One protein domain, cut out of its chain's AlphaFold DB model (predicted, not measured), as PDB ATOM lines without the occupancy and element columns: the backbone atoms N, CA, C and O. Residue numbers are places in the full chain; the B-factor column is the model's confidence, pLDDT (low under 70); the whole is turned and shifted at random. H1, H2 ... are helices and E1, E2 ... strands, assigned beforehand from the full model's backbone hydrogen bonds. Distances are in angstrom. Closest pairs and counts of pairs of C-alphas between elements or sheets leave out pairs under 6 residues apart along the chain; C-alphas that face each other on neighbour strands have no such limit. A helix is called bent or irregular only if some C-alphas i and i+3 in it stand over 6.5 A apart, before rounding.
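Overview. This is residues 40 to 132 of the 1123 residues of the protein "SH3 domain-containing protein" of Christensenellaceae bacterium (UniProt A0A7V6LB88). A strongly twisted sheet of five strands folds back on itself, and the hairpin of E2 and E3 packs crosswise over it, making a small, incompletely closed barrel. Two short helices, H1 and H2, pack together at one end, where H1 only grazes the sheet. The printed part has 93 residues, with seven named strands followed by two named helices; the larger sheet runs E6 E5 E4 E1 E7, antiparallel throughout. The class is mixed, and the whole is compact, with a radius of gyration of the C-alphas of 13.0 A and spans of 38 by 28 by 20 A.

Arrangement. E4, residues 69 to 78, bends by 79 degrees at residue 73 and is the hinge of a folded sheet, bent into two leaves: E6, residues 97 to 103, and E5, residues 81 to 89, face E1, residues 40 to 42, and E7, residues 107 to 109. E4, E5 and E6 form a meander, each strand the antiparallel neighbour of the one before, with N 76 and O 83 at 2.9 A and N 86 and O 100 at 2.8 A. E4 also pairs with E1, N 40 and O 70 at 2.9 A, and E1 with E7, N 41 and O 108 at 2.8 A. The hairpin of E2, residues 46 to 49, and E3, residues 60 to 64, N 48 and O 62 at 2.9 A, forms a sandwich, two sheets face to face, with that sheet, strands at 84 degrees. The closest C-alphas of E2 and E6 are those of Arg 49 and Tyr 101, 4.9 A. H1, residues 112 to 121, grazes the sheet with residues 114 to 118 and touches H2, residues 127 to 131, closest at the C-alphas of Ala 117 and Gly 130, 4.7 A. Every O i to N i+4 pair is within hydrogen-bond range in H1; H2 has 0 of 1, but 2 of 2 O i to N i+3 pairs.

Along the chain. E1 begins at C-alpha 40 (197.555, 145.279, 72.295). E4 measures 22.2 A, E5 24.3 A, E6 18.7 A and H1 14.5 A from first to last C-alpha. H2 ends at C-alpha 131 (211.985, 147.990, 70.626).

Size, cuts and confidence. The two C-alphas farthest apart, those of Ser 57 and Lys 132, are 39.6 A apart. The printed part has no cut, and no link is long. The model's mean pLDDT over the printed part is 75.8, with values under 70 at residues 54 to 59, 91 to 96, 112 to 113 and 127 to 132.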
ATOM      1  N   GLY A  40     197.176 145.378  70.894       85.19
ATOM      2  CA  GLY A  40     197.555 145.279  72.295       85.19
ATOM      3  C   GLY A  40     198.427 144.063  72.564       85.19
ATOM      4  O   GLY A  40     198.569 143.198  71.706       85.19
ATOM      5  N   THR A  41     199.020 144.003  73.753       91.00
ATOM      6  CA  THR A  41     199.860 142.890  74.203       91.00
ATOM      7  C   THR A  41     199.430 142.369  75.573       91.00
ATOM      8  O   THR A  41     199.007 143.136  76.448       91.00
ATOM      9  N   THR A  42     199.538 141.056  75.775       84.50
ATOM     10  CA  THR A  42     199.257 140.396  77.053       84.50
ATOM     11  C   THR A  42     200.367 140.684  78.068       84.50
ATOM     12  O   THR A  42     201.550 140.521  77.786       84.50
ATOM     13  N   THR A  43     200.017 141.072  79.290       79.69
ATOM     14  CA  THR A  43     200.982 141.475  80.337       79.69
ATOM     15  C   THR A  43     201.381 140.345  81.292       79.69
ATOM     16  O   THR A  43     202.315 140.500  82.074       79.69
ATOM     17  N   ALA A  44     200.693 139.208  81.215       77.19
ATOM     18  CA  ALA A  44     201.020 137.952  81.878       77.19
ATOM     19  C   ALA A  44     200.436 136.797  81.049       77.19
ATOM     20  O   ALA A  44     199.734 137.039  80.065       77.19
ATOM     21  N   LYS A  45     200.691 135.550  81.460       82.94
ATOM     22  CA  LYS A  45     200.045 134.389  80.843       82.94
ATOM     23  C   LYS A  45     198.522 134.471  81.045       82.94
ATOM     24  O   LYS A  45     198.072 134.591  82.185       82.94
ATOM     25  N   VAL A  46     197.732 134.419  79.972       85.56
ATOM     26  CA  VAL A  46     196.273 134.635  80.017       85.56
ATOM     27  C   VAL A  46     195.530 133.749  79.021       85.56
ATOM     28  O   VAL A  46     196.032 133.431  77.949       85.56
ATOM     29  N   LYS A  47     194.302 133.355  79.363       85.62
ATOM     30  CA  LYS A  47     193.429 132.574  78.480       85.62
ATOM     31  C   LYS A  47     192.756 133.472  77.446       85.62
ATOM     32  O   LYS A  47     192.076 134.423  77.831       85.62
ATOM     33  N   LEU A  48     192.873 133.123  76.166       88.75
ATOM     34  CA  LEU A  48     192.032 133.667  75.102       88.75
ATOM     35  C   LEU A  48     190.682 132.945  75.140       88.75
ATOM     36  O   LEU A  48     190.581 131.781  74.754       88.75
ATOM     37  N   ARG A  49     189.641 133.606  75.642       84.25
ATOM     38  CA  ARG A  49     188.326 132.985  75.852       84.25
ATOM     39  C   ARG A  49     187.423 133.125  74.638       84.25
ATOM     40  O   ARG A  49     187.566 134.058  73.861       84.25
ATOM     41  N   GLN A  50     186.452 132.227  74.503       83.56
ATOM     42  CA  GLN A  50     185.400 132.398  73.496       83.56
ATOM     43  C   GLN A  50     184.373 133.461  73.905       83.56
ATOM     44  O   GLN A  50     183.776 134.084  73.037       83.56
ATOM     45  N   TYR A  51     184.211 133.693  75.214       81.56
ATOM     46  CA  TYR A  51     183.240 134.626  75.788       81.56
ATOM     47  C   TYR A  51     183.850 135.442  76.946       81.56
ATOM     48  O   TYR A  51     184.715 134.924  77.666       81.56
ATOM     49  N   PRO A  52     183.379 136.679  77.180       80.06
ATOM     50  CA  PRO A  52     183.859 137.580  78.231       80.06
ATOM     51  C   PRO A  52     183.273 137.248  79.614       80.06
ATOM     52  O   PRO A  52     182.436 137.975  80.147       80.06
ATOM     53  N   ASN A  53     183.660 136.116  80.205       73.94
ATOM     54  CA  ASN A  53     183.152 135.701  81.516       73.94
ATOM     55  C   ASN A  53     184.261 135.333  82.510       73.94
ATOM     56  O   ASN A  53     185.329 134.825  82.154       73.94
ATOM     57  N   THR A  54     183.990 135.593  83.789       64.25
ATOM     58  CA  THR A  54     184.938 135.370  84.898       64.25
ATOM     59  C   THR A  54     184.770 134.006  85.568       64.25
ATOM     60  O   THR A  54     185.637 133.574  86.329       64.25
ATOM     61  N   LYS A  55     183.683 133.282  85.275       59.09
ATOM     62  CA  LYS A  55     183.373 131.994  85.908       59.09
ATOM     63  C   LYS A  55     184.139 130.837  85.246       59.09
ATOM     64  O   LYS A  55     184.351 130.782  84.038       59.09
ATOM     65  N   SER A  56     184.611 129.920  86.089       50.03
ATOM     66  CA  SER A  56     185.680 128.929  85.853       50.03
ATOM     67  C   SER A  56     185.419 127.854  84.778       50.03
ATOM     68  O   SER A  56     186.296 127.044  84.489       50.03
ATOM     69  N   SER A  57     184.253 127.819  84.136       47.88
ATOM     70  CA  SER A  57     183.914 126.734  83.213       47.88
ATOM     71  C   SER A  57     183.107 127.234  82.025       47.88
ATOM     72  O   SER A  57     181.881 127.231  82.093       47.88
ATOM     73  N   THR A  58     183.775 127.659  80.946       51.50
ATOM     74  CA  THR A  58     183.525 127.156  79.575       51.50
ATOM     75  C   THR A  58     184.373 127.878  78.515       51.50
ATOM     76  O   THR A  58     184.372 129.099  78.416       51.50
ATOM     77  N   ILE A  59     185.084 127.047  77.741       66.25
ATOM     78  CA  ILE A  59     185.751 127.243  76.441       66.25
ATOM     79  C   ILE A  59     186.698 128.451  76.301       66.25
ATOM     80  O   ILE A  59     186.309 129.614  76.174       66.25
ATOM     81  N   TRP A  60     187.990 128.139  76.261       72.06
ATOM     82  CA  TRP A  60     189.065 129.036  75.856       72.06
ATOM     83  C   TRP A  60     189.825 128.383  74.704       72.06
ATOM     84  O   TRP A  60     189.912 127.159  74.643       72.06
ATOM     85  N   TYR A  61     190.290 129.201  73.764       75.50
ATOM     86  CA  TYR A  61     190.977 128.738  72.565       75.50
ATOM     87  C   TYR A  61     192.419 128.338  72.867       75.50
ATOM     88  O   TYR A  61     192.854 127.281  72.430       75.50
ATOM     89  N   ASP A  62     193.138 129.165  73.630       77.69
ATOM     90  CA  ASP A  62     194.513 128.879  74.048       77.69
ATOM     91  C   ASP A  62     194.929 129.711  75.276       77.69
ATOM     92  O   ASP A  62     194.227 130.642  75.693       77.69
ATOM     93  N   GLU A  63     196.078 129.375  75.855       83.56
ATOM     94  CA  GLU A  63     196.770 130.159  76.870       83.56
ATOM     95  C   GLU A  63     197.924 130.931  76.234       83.56
ATOM     96  O   GLU A  63     198.977 130.387  75.910       83.56
ATOM     97  N   LEU A  64     197.737 132.239  76.114       84.62
ATOM     98  CA  LEU A  64     198.714 133.152  75.546       84.62
ATOM     99  C   LEU A  64     199.810 133.462  76.578       84.62
ATOM    100  O   LEU A  64     199.476 133.787  77.723       84.62
ATOM    101  N   PRO A  65     201.103 133.380  76.217       79.06
ATOM    102  CA  PRO A  65     202.200 133.791  77.089       79.06
ATOM    103  C   PRO A  65     202.237 135.316  77.254       79.06
ATOM    104  O   PRO A  65     201.655 136.051  76.466       79.06
ATOM    105  N   ALA A  66     202.956 135.818  78.262       79.25
ATOM    106  CA  ALA A  66     203.200 137.256  78.386       79.25
ATOM    107  C   ALA A  66     203.959 137.794  77.151       79.25
ATOM    108  O   ALA A  66     204.844 137.121  76.634       79.25
ATOM    109  N   GLY A  67     203.631 139.007  76.695       79.62
ATOM    110  CA  GLY A  67     204.210 139.633  75.499       79.62
ATOM    111  C   GLY A  67     203.478 139.342  74.183       79.62
ATOM    112  O   GLY A  67     203.812 139.949  73.166       79.62
ATOM    113  N   TRP A  68     202.451 138.491  74.192       87.00
ATOM    114  CA  TRP A  68     201.686 138.119  73.005       87.00
ATOM    115  C   TRP A  68     200.833 139.268  72.462       87.00
ATOM    116  O   TRP A  68     200.046 139.862  73.201       87.00
ATOM    117  N   VAL A  69     200.955 139.581  71.172       90.56
ATOM    118  CA  VAL A  69     200.238 140.682  70.514       90.56
ATOM    119  C   VAL A  69     198.944 140.206  69.861       90.56
ATOM    120  O   VAL A  69     198.881 139.161  69.216       90.56
ATOM    121  N   ALA A  70     197.882 140.990  69.988       88.75
ATOM    122  CA  ALA A  70     196.629 140.744  69.288       88.75
ATOM    123  C   ALA A  70     196.043 142.053  68.755       88.75
ATOM    124  O   ALA A  70     196.222 143.120  69.352       88.75
ATOM    125  N   LYS A  71     195.349 141.976  67.620       91.81
ATOM    126  CA  LYS A  71     194.598 143.105  67.067       91.81
ATOM    127  C   LYS A  71     193.340 143.306  67.900       91.81
ATOM    128  O   LYS A  71     192.636 142.342  68.173       91.81
ATOM    129  N   ILE A  72     193.055 144.535  68.304       90.88
ATOM    130  CA  ILE A  72     191.870 144.883  69.085       90.88
ATOM    131  C   ILE A  72     190.727 145.153  68.117       90.88
ATOM    132  O   ILE A  72     190.845 145.983  67.222       90.88
ATOM    133  N   LEU A  73     189.628 144.434  68.310       85.94
ATOM    134  CA  LEU A  73     188.385 144.600  67.563       85.94
ATOM    135  C   LEU A  73     187.345 145.410  68.346       85.94
ATOM    136  O   LEU A  73     186.403 145.926  67.758       85.94
ATOM    137  N   GLY A  74     187.492 145.502  69.670       81.00
ATOM    138  CA  GLY A  74     186.606 146.280  70.531       81.00
ATOM    139  C   GLY A  74     186.817 145.990  72.014       81.00
ATOM    140  O   GLY A  74     187.600 145.114  72.390       81.00
ATOM    141  N   THR A  75     186.103 146.726  72.861       85.38
ATOM    142  CA  THR A  75     186.102 146.558  74.318       85.38
ATOM    143  C   THR A  75     184.677 146.442  74.838       85.38
ATOM    144  O   THR A  75     183.763 147.089  74.332       85.38
ATOM    145  N   GLU A  76     184.477 145.621  75.864       81.31
ATOM    146  CA  GLU A  76     183.174 145.443  76.504       81.31
ATOM    147  C   GLU A  76     183.301 145.265  78.022       81.31
ATOM    148  O   GLU A  76     184.361 144.911  78.542       81.31
ATOM    149  N   GLN A  77     182.211 145.525  78.745       80.12
ATOM    150  CA  GLN A  77     182.109 145.307  80.188       80.12
ATOM    151  C   GLN A  77     181.220 144.096  80.451       80.12
ATOM    152  O   GLN A  77     180.052 144.094  80.067       80.12
ATOM    153  N   SER A  78     181.755 143.083  81.128       76.38
ATOM    154  CA  SER A  78     181.021 141.862  81.470       76.38
ATOM    155  C   SER A  78     181.554 141.267  82.774       76.38
ATOM    156  O   SER A  78     182.759 141.299  83.034       76.38
ATOM    157  N   ASP A  79     180.656 140.763  83.626       74.56
ATOM    158  CA  ASP A  79     180.954 140.277  84.985       74.56
ATOM    159  C   ASP A  79     181.734 141.284  85.863       74.56
ATOM    160  O   ASP A  79     182.534 140.906  86.719       74.56
ATOM    161  N   GLY A  80     181.514 142.586  85.655       73.38
ATOM    162  CA  GLY A  80     182.208 143.646  86.396       73.38
ATOM    163  C   GLY A  80     183.676 143.843  86.002       73.38
ATOM    164  O   GLY A  80     184.397 144.533  86.723       73.38
ATOM    165  N   ALA A  81     184.118 143.263  84.882       73.69
ATOM    166  CA  ALA A  81     185.462 143.439  84.352       73.69
ATOM    167  C   ALA A  81     185.457 143.880  82.882       73.69
ATOM    168  O   ALA A  81     184.533 143.594  82.116       73.69
ATOM    169  N   THR A  82     186.535 144.559  82.488       83.56
ATOM    170  CA  THR A  82     186.752 144.983  81.099       83.56
ATOM    171  C   THR A  82     187.311 143.816  80.294       83.56
ATOM    172  O   THR A  82     188.302 143.215  80.708       83.56
ATOM    173  N   TRP A  83     186.739 143.529  79.130       86.19
ATOM    174  CA  TRP A  83     187.221 142.518  78.192       86.19
ATOM    175  C   TRP A  83     187.592 143.164  76.863       86.19
ATOM    176  O   TRP A  83     186.863 144.007  76.344       86.19
ATOM    177  N   TYR A  84     188.735 142.765  76.312       88.62
ATOM    178  CA  TYR A  84     189.157 143.146  74.971       88.62
ATOM    179  C   TYR A  84     188.770 142.032  74.011       88.62
ATOM    180  O   TYR A  84     189.239 140.900  74.154       88.62
ATOM    181  N   HIS A  85     187.933 142.356  73.032       91.19
ATOM    182  CA  HIS A  85     187.698 141.490  71.889       91.19
ATOM    183  C   HIS A  85     188.892 141.629  70.953       91.19
ATOM    184  O   HIS A  85     189.192 142.728  70.479       91.19
ATOM    185  N   VAL A  86     189.596 140.529  70.712       91.81
ATOM    186  CA  VAL A  86     190.842 140.535  69.956       91.81
ATOM    187  C   VAL A  86     190.864 139.472  68.870       91.81
ATOM    188  O   VAL A  86     190.197 138.445  68.960       91.81
ATOM    189  N   GLU A  87     191.694 139.714  67.866       89.00
ATOM    190  CA  GLU A  87     192.029 138.794  66.788       89.00
ATOM    191  C   GLU A  87     193.526 138.453  66.859       89.00
ATOM    192  O   GLU A  87     194.375 139.350  66.917       89.00
ATOM    193  N   THR A  88     193.873 137.165  66.896       86.94
ATOM    194  CA  THR A  88     195.273 136.716  66.982       86.94
ATOM    195  C   THR A  88     195.504 135.337  66.358       86.94
ATOM    196  O   THR A  88     194.558 134.591  66.131       86.94
ATOM    197  N   ASN A  89     196.761 134.992  66.070       78.56
ATOM    198  CA  ASN A  89     197.156 133.743  65.405       78.56
ATOM    199  C   ASN A  89     197.890 132.811  66.380       78.56
ATOM    200  O   ASN A  89     199.035 133.092  66.718       78.56
ATOM    201  N   LEU A  90     197.248 131.735  66.834       74.94
ATOM    202  CA  LEU A  90     197.743 130.854  67.904       74.94
ATOM    203  C   LEU A  90     198.887 129.930  67.435       74.94
ATOM    204  O   LEU A  90     198.790 129.292  66.386       74.94
ATOM    205  N   HIS A  91     199.980 129.834  68.207       54.44
ATOM    206  CA  HIS A  91     201.171 129.071  67.808       54.44
ATOM    207  C   HIS A  91     201.020 127.564  68.101       54.44
ATOM    208  O   HIS A  91     201.485 127.061  69.123       54.44
ATOM    209  N   ARG A  92     200.442 126.821  67.149       42.97
ATOM    210  CA  ARG A  92     200.802 125.407  66.896       42.97
ATOM    211  C   ARG A  92     200.666 124.941  65.444       42.97
ATOM    212  O   ARG A  92     201.318 123.969  65.118       42.97
ATOM    213  N   ASP A  93     199.991 125.694  64.576       45.84
ATOM    214  CA  ASP A  93     200.070 125.593  63.110       45.84
ATOM    215  C   ASP A  93     199.684 126.970  62.536       45.84
ATOM    216  O   ASP A  93     198.577 127.447  62.774       45.84
ATOM    217  N   ARG A  94     200.611 127.672  61.861       47.50
ATOM    218  CA  ARG A  94     200.518 129.112  61.504       47.50
ATOM    219  C   ARG A  94     199.455 129.446  60.428       47.50
ATOM    220  O   ARG A  94     199.795 130.041  59.408       47.50
ATOM    221  N   ALA A  95     198.179 129.116  60.639       49.28
ATOM    222  CA  ALA A  95     197.103 129.445  59.692       49.28
ATOM    223  C   ALA A  95     195.715 129.764  60.293       49.28
ATOM    224  O   ALA A  95     194.849 130.219  59.547       49.28
ATOM    225  N   THR A  96     195.463 129.591  61.596       58.91
ATOM    226  CA  THR A  96     194.136 129.886  62.179       58.91
ATOM    227  C   THR A  96     194.123 131.203  62.949       58.91
ATOM    228  O   THR A  96     194.575 131.285  64.092       58.91
ATOM    229  N   ILE A  97     193.560 132.237  62.318       76.12
ATOM    230  CA  ILE A  97     193.193 133.488  62.983       76.12
ATOM    231  C   ILE A  97     192.002 133.211  63.901       76.12
ATOM    232  O   ILE A  97     190.932 132.813  63.440       76.12
ATOM    233  N   GLN A  98     192.181 133.452  65.194       80.75
ATOM    234  CA  GLN A  98     191.166 133.248  66.210       80.75
ATOM    235  C   GLN A  98     190.690 134.586  66.772       80.75
ATOM    236  O   GLN A  98     191.496 135.430  67.169       80.75
ATOM    237  N   LYS A  99     189.367 134.755  66.839       88.50
ATOM    238  CA  LYS A  99     188.719 135.870  67.539       88.50
ATOM    239  C   LYS A  99     188.222 135.405  68.895       88.50
ATOM    240  O   LYS A  99     187.563 134.368  68.979       88.50
ATOM    241  N   GLY A 100     188.560 136.145  69.939       86.19
ATOM    242  CA  GLY A 100     188.194 135.812  71.307       86.19
ATOM    243  C   GLY A 100     188.411 136.978  72.258       86.19
ATOM    244  O   GLY A 100     188.764 138.080  71.850       86.19
ATOM    245  N   TYR A 101     188.208 136.723  73.540       88.06
ATOM    246  CA  TYR A 101     188.198 137.737  74.579       88.06
ATOM    247  C   TYR A 101     189.355 137.534  75.544       88.06
ATOM    248  O   TYR A 101     189.558 136.440  76.079       88.06
ATOM    249  N   ILE A 102     190.100 138.609  75.784       89.38
ATOM    250  CA  ILE A 102     191.152 138.659  76.795       89.38
ATOM    251  C   ILE A 102     190.713 139.614  77.899       89.38
ATOM    252  O   ILE A 102     190.254 140.726  77.640       89.38
ATOM    253  N   LEU A 103     190.858 139.172  79.146       82.94
ATOM    254  CA  LEU A 103     190.535 139.980  80.315       82.94
ATOM    255  C   LEU A 103     191.490 141.180  80.411       82.94
ATOM    256  O   LEU A 103     192.711 141.017  80.369       82.94
ATOM    257  N   GLY A 104     190.932 142.379  80.569       77.81
ATOM    258  CA  GLY A 104     191.653 143.650  80.495       77.81
ATOM    259  C   GLY A 104     192.722 143.851  81.563       77.81
ATOM    260  O   GLY A 104     193.707 144.533  81.307       77.81
ATOM    261  N   ASP A 105     192.622 143.177  82.708       80.31
ATOM    262  CA  ASP A 105     193.683 143.191  83.727       80.31
ATOM    263  C   ASP A 105     195.008 142.605  83.210       80.31
ATOM    264  O   ASP A 105     196.087 142.914  83.727       80.31
ATOM    265  N   PHE A 106     194.931 141.783  82.159       81.25
ATOM    266  CA  PHE A 106     196.054 141.088  81.549       81.25
ATOM    267  C   PHE A 106     196.350 141.549  80.121       81.25
ATOM    268  O   PHE A 106     197.247 140.983  79.505       81.25
ATOM    269  N   PHE A 107     195.677 142.578  79.597       86.38
ATOM    270  CA  PHE A 107     195.861 143.053  78.222       86.38
ATOM    271  C   PHE A 107     195.888 144.579  78.156       86.38
ATOM    272  O   PHE A 107     195.064 145.251  78.771       86.38
ATOM    273  N   ARG A 108     196.844 145.142  77.415       89.69
ATOM    274  CA  ARG A 108     196.966 146.597  77.225       89.69
ATOM    275  C   ARG A 108     197.209 146.942  75.767       89.69
ATOM    276  O   ARG A 108     197.816 146.147  75.059       89.69
ATOM    277  N   GLU A 109     196.841 148.146  75.351       83.12
ATOM    278  CA  GLU A 109     197.209 148.671  74.034       83.12
ATOM    279  C   GLU A 109     198.733 148.864  73.895       83.12
ATOM    280  O   GLU A 109     199.452 149.118  74.875       83.12
ATOM    281  N   LEU A 110     199.236 148.717  72.668       84.38
ATOM    282  CA  LEU A 110     200.612 149.049  72.306       84.38
ATOM    283  C   LEU A 110     200.782 150.572  72.232       84.38
ATOM    284  O   LEU A 110     199.949 151.273  71.660       84.38
ATOM    285  N   SER A 111     201.899 151.089  72.744       79.38
ATOM    286  CA  SER A 111     202.306 152.482  72.515       79.38
ATOM    287  C   SER A 111     202.644 152.742  71.041       79.38
ATOM    288  O   SER A 111     202.885 151.811  70.275       79.38
ATOM    289  N   SER A 112     202.744 154.009  70.627       67.06
ATOM    290  CA  SER A 112     203.082 154.371  69.238       67.06
ATOM    291  C   SER A 112     204.398 153.747  68.743       67.06
ATOM    292  O   SER A 112     204.490 153.354  67.582       67.06
ATOM    293  N   GLN A 113     205.402 153.607  69.620       62.50
ATOM    294  CA  GLN A 113     206.693 152.983  69.297       62.50
ATOM    295  C   GLN A 113     206.587 151.452  69.191       62.50
ATOM    296  O   GLN A 113     207.119 150.856  68.257       62.50
ATOM    297  N   GLU A 114     205.849 150.814  70.102       79.12
ATOM    298  CA  GLU A 114     205.556 149.374  70.074       79.12
ATOM    299  C   GLU A 114     204.710 148.983  68.865       79.12
ATOM    300  O   GLU A 114     204.998 147.988  68.207       79.12
ATOM    301  N   LYS A 115     203.720 149.808  68.515       78.56
ATOM    302  CA  LYS A 115     202.911 149.649  67.307       78.56
ATOM    303  C   LYS A 115     203.784 149.735  66.055       78.56
ATOM    304  O   LYS A 115     203.619 148.917  65.159       78.56
ATOM    305  N   ALA A 116     204.741 150.665  65.997       70.00
ATOM    306  CA  ALA A 116     205.683 150.755  64.882       70.00
ATOM    307  C   ALA A 116     206.604 149.521  64.787       70.00
ATOM    308  O   ALA A 116     206.809 148.996  63.693       70.00
ATOM    309  N   ALA A 117     207.113 149.021  65.919       73.50
ATOM    310  CA  ALA A 117     207.936 147.810  65.971       73.50
ATOM    311  C   ALA A 117     207.151 146.543  65.575       73.50
ATOM    312  O   ALA A 117     207.639 145.726  64.789       73.50
ATOM    313  N   TRP A 118     205.904 146.418  66.041       80.56
ATOM    314  CA  TRP A 118     204.980 145.352  65.649       80.56
ATOM    315  C   TRP A 118     204.637 145.413  64.162       80.56
ATOM    316  O   TRP A 118     204.752 144.412  63.468       80.56
ATOM    317  N   LEU A 119     204.290 146.585  63.625       78.81
ATOM    318  CA  LEU A 119     203.969 146.729  62.202       78.81
ATOM    319  C   LEU A 119     205.166 146.430  61.283       78.81
ATOM    320  O   LEU A 119     204.950 146.049  60.132       78.81
ATOM    321  N   LYS A 120     206.401 146.574  61.787       71.56
ATOM    322  CA  LYS A 120     207.646 146.262  61.071       71.56
ATOM    323  C   LYS A 120     207.972 144.763  61.036       71.56
ATOM    324  O   LYS A 120     208.504 144.297  60.036       71.56
ATOM    325  N   SER A 121     207.686 144.035  62.111       78.12
ATOM    326  CA  SER A 121     208.037 142.611  62.278       78.12
ATOM    327  C   SER A 121     206.865 141.668  61.996       78.12
ATOM    328  O   SER A 121     207.034 140.677  61.294       78.12
ATOM    329  N   LYS A 122     205.675 141.998  62.517       75.88
ATOM    330  CA  LYS A 122     204.426 141.217  62.480       75.88
ATOM    331  C   LYS A 122     204.593 139.765  62.949       75.88
ATOM    332  O   LYS A 122     203.869 138.882  62.495       75.88
ATOM    333  N   ASP A 123     205.537 139.533  63.858       77.94
ATOM    334  CA  ASP A 123     205.940 138.209  64.332       77.94
ATOM    335  C   ASP A 123     205.993 138.192  65.867       77.94
ATOM    336  O   ASP A 123     206.593 139.070  66.485       77.94
ATOM    337  N   GLN A 124     205.325 137.213  66.489       79.69
ATOM    338  CA  GLN A 124     205.123 137.167  67.947       79.69
ATOM    339  C   GLN A 124     206.421 137.016  68.743       79.69
ATOM    340  O   GLN A 124     206.505 137.539  69.854       79.69
ATOM    341  N   ASP A 125     207.428 136.355  68.176       74.44
ATOM    342  CA  ASP A 125     208.671 136.029  68.875       74.44
ATOM    343  C   ASP A 125     209.714 137.145  68.724       74.44
ATOM    344  O   ASP A 125     210.565 137.339  69.592       74.44
ATOM    345  N   THR A 126     209.636 137.917  67.636       70.19
ATOM    346  CA  THR A 126     210.685 138.878  67.253       70.19
ATOM    347  C   THR A 126     210.249 140.343  67.286       70.19
ATOM    348  O   THR A 126     211.090 141.240  67.209       70.19
ATOM    349  N   TRP A 127     208.962 140.662  67.456       68.75
ATOM    350  CA  TRP A 127     208.512 142.058  67.348       68.75
ATOM    351  C   TRP A 127     209.072 143.013  68.398       68.75
ATOM    352  O   TRP A 127     209.242 144.207  68.133       68.75
ATOM    353  N   GLN A 128     209.413 142.492  69.573       61.34
ATOM    354  CA  GLN A 128     210.044 143.272  70.634       61.34
ATOM    355  C   GLN A 128     211.524 143.557  70.346       61.34
ATOM    356  O   GLN A 128     212.118 144.419  70.990       61.34
ATOM    357  N   GLU A 129     212.129 142.911  69.346       59.84
ATOM    358  CA  GLU A 129     213.478 143.257  68.895       59.84
ATOM    359  C   GLU A 129     213.527 144.643  68.253       59.84
ATOM    360  O   GLU A 129     214.510 145.357  68.419       59.84
ATOM    361  N   GLY A 130     212.433 145.080  67.620       48.19
ATOM    362  CA  GLY A 130     212.285 146.442  67.098       48.19
ATOM    363  C   GLY A 130     212.140 147.522  68.180       48.19
ATOM    364  O   GLY A 130     212.166 148.708  67.857       48.19
ATOM    365  N   LEU A 131     211.988 147.119  69.447       41.19
ATOM    366  CA  LEU A 131     211.985 147.990  70.626       41.19
ATOM    367  C   LEU A 131     213.340 148.031  71.338       41.19
ATOM    368  O   LEU A 131     213.515 148.833  72.259       41.19
ATOM    369  N   LYS A 132     214.295 147.179  70.939       35.97
ATOM    370  CA  LYS A 132     215.669 147.234  71.444       35.97
ATOM    371  C   LYS A 132     216.274 148.579  71.001       35.97
ATOM    372  O   LYS A 132     216.189 148.915  69.816       35.97
TER     373      LYS A 132